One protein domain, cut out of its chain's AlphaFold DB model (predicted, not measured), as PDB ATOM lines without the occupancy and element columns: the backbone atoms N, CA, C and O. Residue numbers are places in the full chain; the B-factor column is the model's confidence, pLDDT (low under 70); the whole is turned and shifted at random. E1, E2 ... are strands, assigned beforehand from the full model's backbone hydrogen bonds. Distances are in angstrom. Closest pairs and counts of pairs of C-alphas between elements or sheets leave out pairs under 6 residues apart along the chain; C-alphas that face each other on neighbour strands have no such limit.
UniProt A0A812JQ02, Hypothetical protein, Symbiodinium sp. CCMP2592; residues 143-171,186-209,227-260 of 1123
ATOM      1  N   VAL A 143     160.414 195.104 139.594       81.19
ATOM      2  CA  VAL A 143     160.969 196.241 140.321       81.19
ATOM      3  C   VAL A 143     161.490 197.245 139.294       81.19
ATOM      4  O   VAL A 143     162.448 196.967 138.570       81.19
ATOM      5  N   ASN A 144     160.843 198.406 139.222       83.94
ATOM      6  CA  ASN A 144     161.150 199.461 138.259       83.94
ATOM      7  C   ASN A 144     162.103 200.510 138.857       83.94
ATOM      8  O   ASN A 144     162.374 200.515 140.055       83.94
ATOM      9  N   ASP A 145     162.631 201.400 138.011       88.81
ATOM     10  CA  ASP A 145     163.431 202.575 138.401       88.81
ATOM     11  C   ASP A 145     164.552 202.310 139.427       88.81
ATOM     12  O   ASP A 145     164.780 203.113 140.330       88.81
ATOM     13  N   VAL A 146     165.270 201.186 139.318       89.19
ATOM     14  CA  VAL A 146     166.400 200.887 140.214       89.19
ATOM     15  C   VAL A 146     167.521 201.913 139.995       89.19
ATOM     16  O   VAL A 146     168.198 201.892 138.964       89.19
ATOM     17  N   PHE A 147     167.747 202.799 140.969       91.00
ATOM     18  CA  PHE A 147     168.820 203.797 140.940       91.00
ATOM     19  C   PHE A 147     169.589 203.855 142.262       91.00
ATOM     20  O   PHE A 147     169.032 203.659 143.336       91.00
ATOM     21  N   TRP A 148     170.885 204.152 142.193       92.25
ATOM     22  CA  TRP A 148     171.757 204.298 143.361       92.25
ATOM     23  C   TRP A 148     172.383 205.690 143.381       92.25
ATOM     24  O   TRP A 148     172.849 206.186 142.351       92.25
ATOM     25  N   VAL A 149     172.395 206.310 144.560       90.31
ATOM     26  CA  VAL A 149     173.071 207.579 144.830       90.31
ATOM     27  C   VAL A 149     174.240 207.292 145.762       90.31
ATOM     28  O   VAL A 149     174.028 206.998 146.933       90.31
ATOM     29  N   GLY A 150     175.463 207.378 145.237       88.44
ATOM     30  CA  GLY A 150     176.676 207.272 146.042       88.44
ATOM     31  C   GLY A 150     176.843 208.461 146.984       88.44
ATOM     32  O   GLY A 150     176.660 209.613 146.581       88.44
ATOM     33  N   GLU A 151     177.188 208.161 148.233       87.50
ATOM     34  CA  GLU A 151     177.353 209.118 149.333       87.50
ATOM     35  C   GLU A 151     178.785 209.108 149.912       87.50
ATOM     36  O   GLU A 151     179.139 210.012 150.673       87.50
ATOM     37  N   ASP A 152     179.624 208.139 149.518       80.00
ATOM     38  CA  ASP A 152     181.075 208.160 149.743       80.00
ATOM     39  C   ASP A 152     181.822 209.180 148.851       80.00
ATOM     40  O   ASP A 152     181.245 209.943 148.069       80.00
ATOM     41  N   LEU A 153     183.147 209.237 149.025       74.94
ATOM     42  CA  LEU A 153     184.058 210.090 148.254       74.94
ATOM     43  C   LEU A 153     185.239 209.308 147.653       74.94
ATOM     44  O   LEU A 153     186.160 209.925 147.104       74.94
ATOM     45  N   ASP A 154     185.246 207.977 147.749       79.25
ATOM     46  CA  ASP A 154     186.340 207.127 147.294       79.25
ATOM     47  C   ASP A 154     185.872 206.024 146.339       79.25
ATOM     48  O   ASP A 154     185.101 205.136 146.662       79.25
ATOM     49  N   ILE A 155     186.435 206.078 145.128       77.31
ATOM     50  CA  ILE A 155     186.028 205.388 143.887       77.31
ATOM     51  C   ILE A 155     185.910 203.844 143.934       77.31
ATOM     52  O   ILE A 155     185.595 203.228 142.915       77.31
ATOM     53  N   ASN A 156     186.206 203.223 145.078       82.50
ATOM     54  CA  ASN A 156     186.202 201.776 145.291       82.50
ATOM     55  C   ASN A 156     185.193 201.305 146.352       82.50
ATOM     56  O   ASN A 156     184.996 200.093 146.441       82.50
ATOM     57  N   ASP A 157     184.594 202.198 147.144       87.00
ATOM     58  CA  ASP A 157     183.423 201.889 147.974       87.00
ATOM     59  C   ASP A 157     182.140 202.000 147.114       87.00
ATOM     60  O   ASP A 157     182.198 202.330 145.921       87.00
ATOM     61  N   LEU A 158     180.997 201.636 147.689       86.62
ATOM     62  CA  LEU A 158     179.658 201.768 147.110       86.62
ATOM     63  C   LEU A 158     178.644 202.270 148.155       86.62
ATOM     64  O   LEU A 158     177.447 201.983 148.046       86.62
ATOM     65  N   GLN A 159     179.098 203.013 149.165       90.62
ATOM     66  CA  GLN A 159     178.224 203.524 150.213       90.62
ATOM     67  C   GLN A 159     177.197 204.488 149.615       90.62
ATOM     68  O   GLN A 159     177.544 205.442 148.917       90.62
ATOM     69  N   GLY A 160     175.923 204.287 149.943       90.81
ATOM     70  CA  GLY A 160     174.872 205.225 149.567       90.81
ATOM     71  C   GLY A 160     173.498 204.594 149.425       90.81
ATOM     72  O   GLY A 160     173.312 203.383 149.575       90.81
ATOM     73  N   THR A 161     172.516 205.433 149.128       92.69
ATOM     74  CA  THR A 161     171.122 205.013 149.034       92.69
ATOM     75  C   THR A 161     170.815 204.380 147.668       92.69
ATOM     76  O   THR A 161     170.766 205.069 146.647       92.69
ATOM     77  N   LEU A 162     170.532 203.074 147.648       92.44
ATOM     78  CA  LEU A 162     169.832 202.398 146.549       92.44
ATOM     79  C   LEU A 162     168.321 202.634 146.702       92.44
ATOM     80  O   LEU A 162     167.791 202.514 147.806       92.44
ATOM     81  N   GLN A 163     167.615 202.953 145.621       93.12
ATOM     82  CA  GLN A 163     166.160 203.139 145.573       93.12
ATOM     83  C   GLN A 163     165.567 202.429 144.356       93.12
ATOM     84  O   GLN A 163     166.275 202.127 143.394       93.12
ATOM     85  N   TRP A 164     164.269 202.143 144.415       93.81
ATOM     86  CA  TRP A 164     163.496 201.566 143.317       93.81
ATOM     87  C   TRP A 164     162.025 201.985 143.400       93.81
ATOM     88  O   TRP A 164     161.525 202.352 144.465       93.81
ATOM     89  N   THR A 165     161.315 201.879 142.283       90.00
ATOM     90  CA  THR A 165     159.850 201.901 142.248       90.00
ATOM     91  C   THR A 165     159.357 200.463 142.471       90.00
ATOM     92  O   THR A 165     159.706 199.573 141.690       90.00
ATOM     93  N   PRO A 166     158.595 200.172 143.547       83.44
ATOM     94  CA  PRO A 166     157.965 198.862 143.713       83.44
ATOM     95  C   PRO A 166     156.913 198.639 142.604       83.44
ATOM     96  O   PRO A 166     156.494 199.615 141.980       83.44
ATOM     97  N   PRO A 167     156.462 197.395 142.355       79.50
ATOM     98  CA  PRO A 167     155.436 197.124 141.347       79.50
ATOM     99  C   PRO A 167     154.182 197.990 141.559       79.50
ATOM    100  O   PRO A 167     153.830 198.302 142.697       79.50
ATOM    101  N   GLU A 168     153.484 198.384 140.489       71.38
ATOM    102  CA  GLU A 168     152.292 199.237 140.636       71.38
ATOM    103  C   GLU A 168     151.074 198.460 141.158       71.38
ATOM    104  O   GLU A 168     150.280 198.997 141.929       71.38
ATOM    105  N   ASN A 169     150.937 197.176 140.800       59.62
ATOM    106  CA  ASN A 169     149.741 196.375 141.089       59.62
ATOM    107  C   ASN A 169     149.740 195.739 142.498       59.62
ATOM    108  O   ASN A 169     149.274 194.620 142.688       59.62
ATOM    109  N   ILE A 170     150.280 196.465 143.488       58.25
ATOM    110  CA  ILE A 170     150.430 196.091 144.915       58.25
ATOM    111  C   ILE A 170     149.155 195.567 145.597       58.25
ATOM    112  O   ILE A 170     149.205 194.915 146.641       58.25
ATOM    113  N   SER A 171     147.996 195.918 145.044       46.66
ATOM    114  CA  SER A 171     146.671 195.630 145.582       46.66
ATOM    115  C   SER A 171     146.165 194.236 145.208       46.66
ATOM    116  O   SER A 171     145.066 194.093 144.673       46.66
ATOM    117  N   SER A 186     152.201 187.574 154.945       45.97
ATOM    118  CA  SER A 186     153.066 186.963 153.930       45.97
ATOM    119  C   SER A 186     154.076 187.999 153.427       45.97
ATOM    120  O   SER A 186     153.873 188.675 152.424       45.97
ATOM    121  N   SER A 187     155.159 188.186 154.185       49.75
ATOM    122  CA  SER A 187     156.107 189.280 153.978       49.75
ATOM    123  C   SER A 187     156.999 189.026 152.760       49.75
ATOM    124  O   SER A 187     158.156 188.643 152.933       49.75
ATOM    125  N   SER A 188     156.487 189.237 151.547       57.50
ATOM    126  CA  SER A 188     157.307 189.335 150.335       57.50
ATOM    127  C   SER A 188     158.469 190.305 150.575       57.50
ATOM    128  O   SER A 188     158.321 191.311 151.273       57.50
ATOM    129  N   ARG A 189     159.657 189.990 150.064       78.62
ATOM    130  CA  ARG A 189     160.883 190.758 150.337       78.62
ATOM    131  C   ARG A 189     161.556 191.170 149.042       78.62
ATOM    132  O   ARG A 189     161.336 190.554 148.006       78.62
ATOM    133  N   TYR A 190     162.403 192.188 149.111       82.56
ATOM    134  CA  TYR A 190     163.302 192.551 148.022       82.56
ATOM    135  C   TYR A 190     164.714 192.056 148.336       82.56
ATOM    136  O   TYR A 190     165.284 192.449 149.350       82.56
ATOM    137  N   ALA A 191     165.276 191.188 147.499       85.06
ATOM    138  CA  ALA A 191     166.637 190.681 147.635       85.06
ATOM    139  C   ALA A 191     167.609 191.540 146.809       85.06
ATOM    140  O   ALA A 191     167.439 191.675 145.593       85.06
ATOM    141  N   VAL A 192     168.620 192.120 147.466       86.75
ATOM    142  CA  VAL A 192     169.558 193.082 146.857       86.75
ATOM    143  C   VAL A 192     170.930 192.448 146.621       86.75
ATOM    144  O   VAL A 192     171.598 191.987 147.550       86.75
ATOM    145  N   TYR A 193     171.379 192.470 145.367       87.50
ATOM    146  CA  TYR A 193     172.662 191.918 144.929       87.50
ATOM    147  C   TYR A 193     173.530 192.977 144.246       87.50
ATOM    148  O   TYR A 193     173.028 193.879 143.576       87.50
ATOM    149  N   LEU A 194     174.844 192.797 144.342       88.38
ATOM    150  CA  LEU A 194     175.823 193.339 143.402       88.38
ATOM    151  C   LEU A 194     176.064 192.322 142.283       88.38
ATOM    152  O   LEU A 194     176.006 191.122 142.534       88.38
ATOM    153  N   ALA A 195     176.356 192.768 141.061       86.88
ATOM    154  CA  ALA A 195     176.677 191.885 139.937       86.88
ATOM    155  C   ALA A 195     177.734 192.478 138.994       86.88
ATOM    156  O   ALA A 195     177.847 193.699 138.846       86.88
ATOM    157  N   ASP A 196     178.504 191.606 138.333       85.94
ATOM    158  CA  ASP A 196     179.520 192.006 137.345       85.94
ATOM    159  C   ASP A 196     178.871 192.565 136.069       85.94
ATOM    160  O   ASP A 196     179.479 193.383 135.376       85.94
ATOM    161  N   ALA A 197     177.632 192.156 135.778       83.38
ATOM    162  CA  ALA A 197     176.839 192.577 134.630       83.38
ATOM    163  C   ALA A 197     175.336 192.635 134.970       83.38
ATOM    164  O   ALA A 197     174.865 191.990 135.909       83.38
ATOM    165  N   GLY A 198     174.576 193.408 134.187       79.06
ATOM    166  CA  GLY A 198     173.139 193.617 134.395       79.06
ATOM    167  C   GLY A 198     172.265 192.379 134.174       79.06
ATOM    168  O   GLY A 198     171.110 192.391 134.569       79.06
ATOM    169  N   ASP A 199     172.806 191.307 133.593       78.00
ATOM    170  CA  ASP A 199     172.148 190.005 133.401       78.00
ATOM    171  C   ASP A 199     172.275 189.061 134.617       78.00
ATOM    172  O   ASP A 199     171.964 187.873 134.530       78.00
ATOM    173  N   GLY A 200     172.766 189.558 135.758       78.44
ATOM    174  CA  GLY A 200     172.982 188.743 136.957       78.44
ATOM    175  C   GLY A 200     174.275 187.925 136.948       78.44
ATOM    176  O   GLY A 200     174.509 187.164 137.895       78.44
ATOM    177  N   GLY A 201     175.133 188.094 135.935       73.44
ATOM    178  CA  GLY A 201     176.462 187.493 135.883       73.44
ATOM    179  C   GLY A 201     177.266 187.735 137.168       73.44
ATOM    180  O   GLY A 201     177.438 188.872 137.611       73.44
ATOM    181  N   ASN A 202     177.754 186.643 137.769       76.81
ATOM    182  CA  ASN A 202     178.547 186.620 139.007       76.81
ATOM    183  C   ASN A 202     177.926 187.369 140.208       76.81
ATOM    184  O   ASN A 202     178.662 187.905 141.039       76.81
ATOM    185  N   ARG A 203     176.590 187.416 140.328       81.44
ATOM    186  CA  ARG A 203     175.932 188.171 141.409       81.44
ATOM    187  C   ARG A 203     176.316 187.703 142.826       81.44
ATOM    188  O   ARG A 203     176.262 186.511 143.132       81.44
ATOM    189  N   LEU A 204     176.637 188.657 143.699       78.75
ATOM    190  CA  LEU A 204     176.929 188.495 145.125       78.75
ATOM    191  C   LEU A 204     175.842 189.204 145.948       78.75
ATOM    192  O   LEU A 204     175.503 190.352 145.666       78.75
ATOM    193  N   LEU A 205     175.288 188.539 146.966       72.00
ATOM    194  CA  LEU A 205     174.337 189.167 147.892       72.00
ATOM    195  C   LEU A 205     175.066 190.221 148.744       72.00
ATOM    196  O   LEU A 205     176.153 189.942 149.253       72.00
ATOM    197  N   VAL A 206     174.485 191.413 148.906       64.56
ATOM    198  CA  VAL A 206     175.124 192.501 149.668       64.56
ATOM    199  C   VAL A 206     175.027 192.215 151.168       64.56
ATOM    200  O   VAL A 206     173.997 192.451 151.794       64.56
ATOM    201  N   ASN A 207     176.103 191.670 151.735       61.88
ATOM    202  CA  ASN A 207     176.184 191.282 153.142       61.88
ATOM    203  C   ASN A 207     176.518 192.482 154.047       61.88
ATOM    204  O   ASN A 207     177.441 193.240 153.745       61.88
ATOM    205  N   TRP A 208     175.833 192.610 155.187       55.88
ATOM    206  CA  TRP A 208     176.113 193.637 156.195       55.88
ATOM    207  C   TRP A 208     176.013 193.111 157.627       55.88
ATOM    208  O   TRP A 208     175.050 192.441 158.000       55.88
ATOM    209  N   THR A 209     176.959 193.531 158.467       44.59
ATOM    210  CA  THR A 209     176.887 193.406 159.926       44.59
ATOM    211  C   THR A 209     177.012 194.785 160.565       44.59
ATOM    212  O   THR A 209     178.093 195.367 160.582       44.59
ATOM    213  N   MET A 227     171.301 187.851 155.713       47.38
ATOM    214  CA  MET A 227     170.695 189.181 155.585       47.38
ATOM    215  C   MET A 227     171.102 189.836 154.262       47.38
ATOM    216  O   MET A 227     172.271 190.105 154.011       47.38
ATOM    217  N   GLY A 228     170.091 190.097 153.440       57.06
ATOM    218  CA  GLY A 228     170.148 190.859 152.188       57.06
ATOM    219  C   GLY A 228     168.738 191.105 151.639       57.06
ATOM    220  O   GLY A 228     168.553 191.255 150.434       57.06
ATOM    221  N   GLU A 229     167.741 191.063 152.530       65.62
ATOM    222  CA  GLU A 229     166.316 191.066 152.217       65.62
ATOM    223  C   GLU A 229     165.629 192.261 152.875       65.62
ATOM    224  O   GLU A 229     165.652 192.413 154.097       65.62
ATOM    225  N   VAL A 230     164.984 193.092 152.067       76.94
ATOM    226  CA  VAL A 230     164.295 194.300 152.517       76.94
ATOM    227  C   VAL A 230     162.791 194.005 152.628       76.94
ATOM    228  O   VAL A 230     162.230 193.452 151.679       76.94
ATOM    229  N   PRO A 231     162.112 194.323 153.749       77.81
ATOM    230  CA  PRO A 231     160.685 194.038 153.911       77.81
ATOM    231  C   PRO A 231     159.799 194.736 152.876       77.81
ATOM    232  O   PRO A 231     160.123 195.830 152.400       77.81
ATOM    233  N   TYR A 232     158.638 194.142 152.590       70.88
ATOM    234  CA  TYR A 232     157.639 194.742 151.709       70.88
ATOM    235  C   TYR A 232     157.232 196.159 152.123       70.88
ATOM    236  O   TYR A 232     157.260 196.516 153.300       70.88
ATOM    237  N   GLY A 233     156.862 196.976 151.137       78.00
ATOM    238  CA  GLY A 233     156.587 198.403 151.330       78.00
ATOM    239  C   GLY A 233     157.836 199.282 151.486       78.00
ATOM    240  O   GLY A 233     157.717 200.502 151.422       78.00
ATOM    241  N   THR A 234     159.034 198.702 151.625       84.12
ATOM    242  CA  THR A 234     160.291 199.460 151.528       84.12
ATOM    243  C   THR A 234     160.697 199.602 150.062       84.12
ATOM    244  O   THR A 234     160.714 198.617 149.327       84.12
ATOM    245  N   ASN A 235     161.052 200.817 149.644       91.00
ATOM    246  CA  ASN A 235     161.455 201.151 148.273       91.00
ATOM    247  C   ASN A 235     162.918 201.638 148.174       91.00
ATOM    248  O   ASN A 235     163.307 202.309 147.219       91.00
ATOM    249  N   SER A 236     163.715 201.380 149.214       90.94
ATOM    250  CA  SER A 236     165.118 201.776 149.294       90.94
ATOM    251  C   SER A 236     165.929 200.869 150.221       90.94
ATOM    252  O   SER A 236     165.389 200.211 151.112       90.94
ATOM    253  N   PHE A 237     167.240 200.836 150.000       90.94
ATOM    254  CA  PHE A 237     168.223 200.077 150.762       90.94
ATOM    255  C   PHE A 237     169.477 200.932 150.960       90.94
ATOM    256  O   PHE A 237     169.985 201.533 150.014       90.94
ATOM    257  N   GLN A 238     169.978 200.993 152.192       90.00
ATOM    258  CA  GLN A 238     171.229 201.682 152.502       90.00
ATOM    259  C   GLN A 238     172.397 200.734 152.255       90.00
ATOM    260  O   GLN A 238     172.571 199.766 152.995       90.00
ATOM    261  N   VAL A 239     173.194 201.010 151.222       88.00
ATOM    262  CA  VAL A 239     174.421 200.261 150.956       88.00
ATOM    263  C   VAL A 239     175.474 200.698 151.987       88.00
ATOM    264  O   VAL A 239     175.749 201.898 152.085       88.00
ATOM    265  N   PRO A 240     176.036 199.776 152.793       84.19
ATOM    266  CA  PRO A 240     176.936 200.134 153.890       84.19
ATOM    267  C   PRO A 240     178.251 200.773 153.440       84.19
ATOM    268  O   PRO A 240     178.738 200.510 152.342       84.19
ATOM    269  N   ALA A 241     178.882 201.518 154.351       81.31
ATOM    270  CA  ALA A 241     180.292 201.882 154.235       81.31
ATOM    271  C   ALA A 241     181.181 200.625 154.211       81.31
ATOM    272  O   ALA A 241     180.915 199.665 154.940       81.31
ATOM    273  N   GLY A 242     182.243 200.643 153.410       82.31
ATOM    274  CA  GLY A 242     183.149 199.514 153.200       82.31
ATOM    275  C   GLY A 242     182.642 198.464 152.203       82.31
ATOM    276  O   GLY A 242     183.214 197.373 152.130       82.31
ATOM    277  N   THR A 243     181.602 198.760 151.418       85.31
ATOM    278  CA  THR A 243     181.062 197.858 150.389       85.31
ATOM    279  C   THR A 243     181.936 197.913 149.134       85.31
ATOM    280  O   THR A 243     181.599 198.533 148.126       85.31
ATOM    281  N   VAL A 244     183.094 197.249 149.196       83.62
ATOM    282  CA  VAL A 244     184.110 197.286 148.132       83.62
ATOM    283  C   VAL A 244     183.537 196.845 146.781       83.62
ATOM    284  O   VAL A 244     183.188 195.680 146.581       83.62
ATOM    285  N   ARG A 245     183.544 197.769 145.815       82.50
ATOM    286  CA  ARG A 245     183.000 197.607 144.459       82.50
ATOM    287  C   ARG A 245     183.516 196.375 143.718       82.50
ATOM    288  O   ARG A 245     182.758 195.732 143.001       82.50
ATOM    289  N   SER A 246     184.793 196.028 143.892       83.06
ATOM    290  CA  SER A 246     185.421 194.871 143.236       83.06
ATOM    291  C   SER A 246     185.234 194.906 141.700       83.06
ATOM    292  O   SER A 246     185.421 195.955 141.081       83.06
ATOM    293  N   SER A 247     184.890 193.779 141.073       81.69
ATOM    294  CA  SER A 247     184.479 193.672 139.666       81.69
ATOM    295  C   SER A 247     183.035 194.123 139.400       81.69
ATOM    296  O   SER A 247     182.665 194.307 138.238       81.69
ATOM    297  N   TYR A 248     182.234 194.332 140.449       85.44
ATOM    298  CA  TYR A 248     180.809 194.595 140.325       85.44
ATOM    299  C   TYR A 248     180.536 195.966 139.691       85.44
ATOM    300  O   TYR A 248     181.201 196.980 139.943       85.44
ATOM    301  N   SER A 249     179.537 195.986 138.813       87.88
ATOM    302  CA  SER A 249     179.178 197.152 138.007       87.88
ATOM    303  C   SER A 249     177.686 197.493 138.044       87.88
ATOM    304  O   SER A 249     177.329 198.594 137.633       87.88
ATOM    305  N   HIS A 250     176.844 196.590 138.561       90.12
ATOM    306  CA  HIS A 250     175.394 196.749 138.671       90.12
ATOM    307  C   HIS A 250     174.909 196.411 140.088       90.12
ATOM    308  O   HIS A 250     175.432 195.492 140.721       90.12
ATOM    309  N   PHE A 251     173.861 197.104 140.541       90.56
ATOM    310  CA  PHE A 251     172.962 196.617 141.590       90.56
ATOM    311  C   PHE A 251     171.767 195.924 140.940       90.56
ATOM    312  O   PHE A 251     171.296 196.368 139.893       90.56
ATOM    313  N   LEU A 252     171.259 194.867 141.567       87.88
ATOM    314  CA  LEU A 252     170.071 194.138 141.132       87.88
ATOM    315  C   LEU A 252     169.128 193.964 142.320       87.88
ATOM    316  O   LEU A 252     169.539 193.468 143.370       87.88
ATOM    317  N   VAL A 253     167.869 194.358 142.137       88.81
ATOM    318  CA  VAL A 253     166.799 194.190 143.122       88.81
ATOM    319  C   VAL A 253     165.802 193.194 142.548       88.81
ATOM    320  O   VAL A 253     165.195 193.458 141.514       88.81
ATOM    321  N   TYR A 254     165.647 192.052 143.209       82.25
ATOM    322  CA  TYR A 254     164.622 191.065 142.874       82.25
ATOM    323  C   TYR A 254     163.525 191.121 143.928       82.25
ATOM    324  O   TYR A 254     163.821 191.195 145.120       82.25
ATOM    325  N   SER A 255     162.266 191.018 143.524       80.44
ATOM    326  CA  SER A 255     161.220 190.514 144.410       80.44
ATOM    327  C   SER A 255     161.551 189.058 144.805       80.44
ATOM    328  O   SER A 255     162.172 188.310 144.048       80.44
ATOM    329  N   ARG A 256     161.186 188.653 146.025       75.19
ATOM    330  CA  ARG A 256     161.293 187.281 146.547       75.19
ATOM    331  C   ARG A 256     160.044 186.980 147.369       75.19
ATOM    332  O   ARG A 256     159.783 187.649 148.372       75.19
ATOM    333  N   SER A 257     159.278 185.980 146.954       62.97
ATOM    334  CA  SER A 257     158.109 185.517 147.693       62.97
ATOM    335  C   SER A 257     158.506 184.559 148.818       62.97
ATOM    336  O   SER A 257     159.591 183.970 148.825       62.97
ATOM    337  N   VAL A 258     157.628 184.403 149.812       63.12
ATOM    338  CA  VAL A 258     157.865 183.538 150.984       63.12
ATOM    339  C   VAL A 258     157.358 182.115 150.697       63.12
ATOM    340  O   VAL A 258     156.522 181.570 151.415       63.12
ATOM    341  N   GLY A 259     157.838 181.530 149.597       49.28
ATOM    342  CA  GLY A 259     157.415 180.223 149.095       49.28
ATOM    343  C   GLY A 259     158.251 179.044 149.614       49.28
ATOM    344  O   GLY A 259     159.463 178.996 149.428       49.28
ATOM    345  N   ALA A 260     157.572 178.054 150.202       39.41
ATOM    346  CA  ALA A 260     158.004 176.652 150.310       39.41
ATOM    347  C   ALA A 260     159.403 176.337 150.910       39.41
ATOM    348  O   ALA A 260     160.187 175.587 150.328       39.41
TER     349      ALA A 260
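AT A GLANCE: This is residues 143 to 171, 186 to 209 and 227 to 260 of the 1123 residues of the protein "Hypothetical protein" of Symbiodinium sp. CCMP2592 (UniProt A0A812JQ02). This is a small sandwich with little regular structure: two sheets, E1-E2-E5 and E4-E3-E6, face to face with strands crossed at 49 degrees. The printed part has 87 residues, 34 of them in six strands, E1 to E6 along the chain, with no named helix; it is all strand, both sheets antiparallel. It is compact, with a radius of gyration of the C-alphas of 13.1 A, and spans 41 by 25 by 24 A.

HOW THE PARTS SIT: Start at E1, residues 144 to 150, a hairpin with E2, residues 160 to 165; N 147 and O 163 are 2.9 A apart. E5, residues 236 to 239, is E2's other neighbour: N 162 and O 237, 2.9 A. Next find E3, residues 189 to 195, the inner strand between E4, residues 229 to 231, with N 230 and O 190 at 2.8 A, and E6, residues 250 to 256, with N 193 and O 252 at 2.9 A. The closest C-alphas of E1 and E6, Val 146 and Val 253, are 7.3 A apart.

IN THESE COORDINATES: Find C-alpha 144 at (161.150, 199.461, 138.259), where E1 begins its 19.0 A. E6, 18.7 A, ends at C-alpha 256, (161.293, 187.281, 146.547).

THE WHOLE: Residues 172 to 185 and 210 to 226 are cut out, leaving C-alpha gaps of 13.6 A and 8.7 A. Confidence is under 70 in 17 residues, among them 257 to 260.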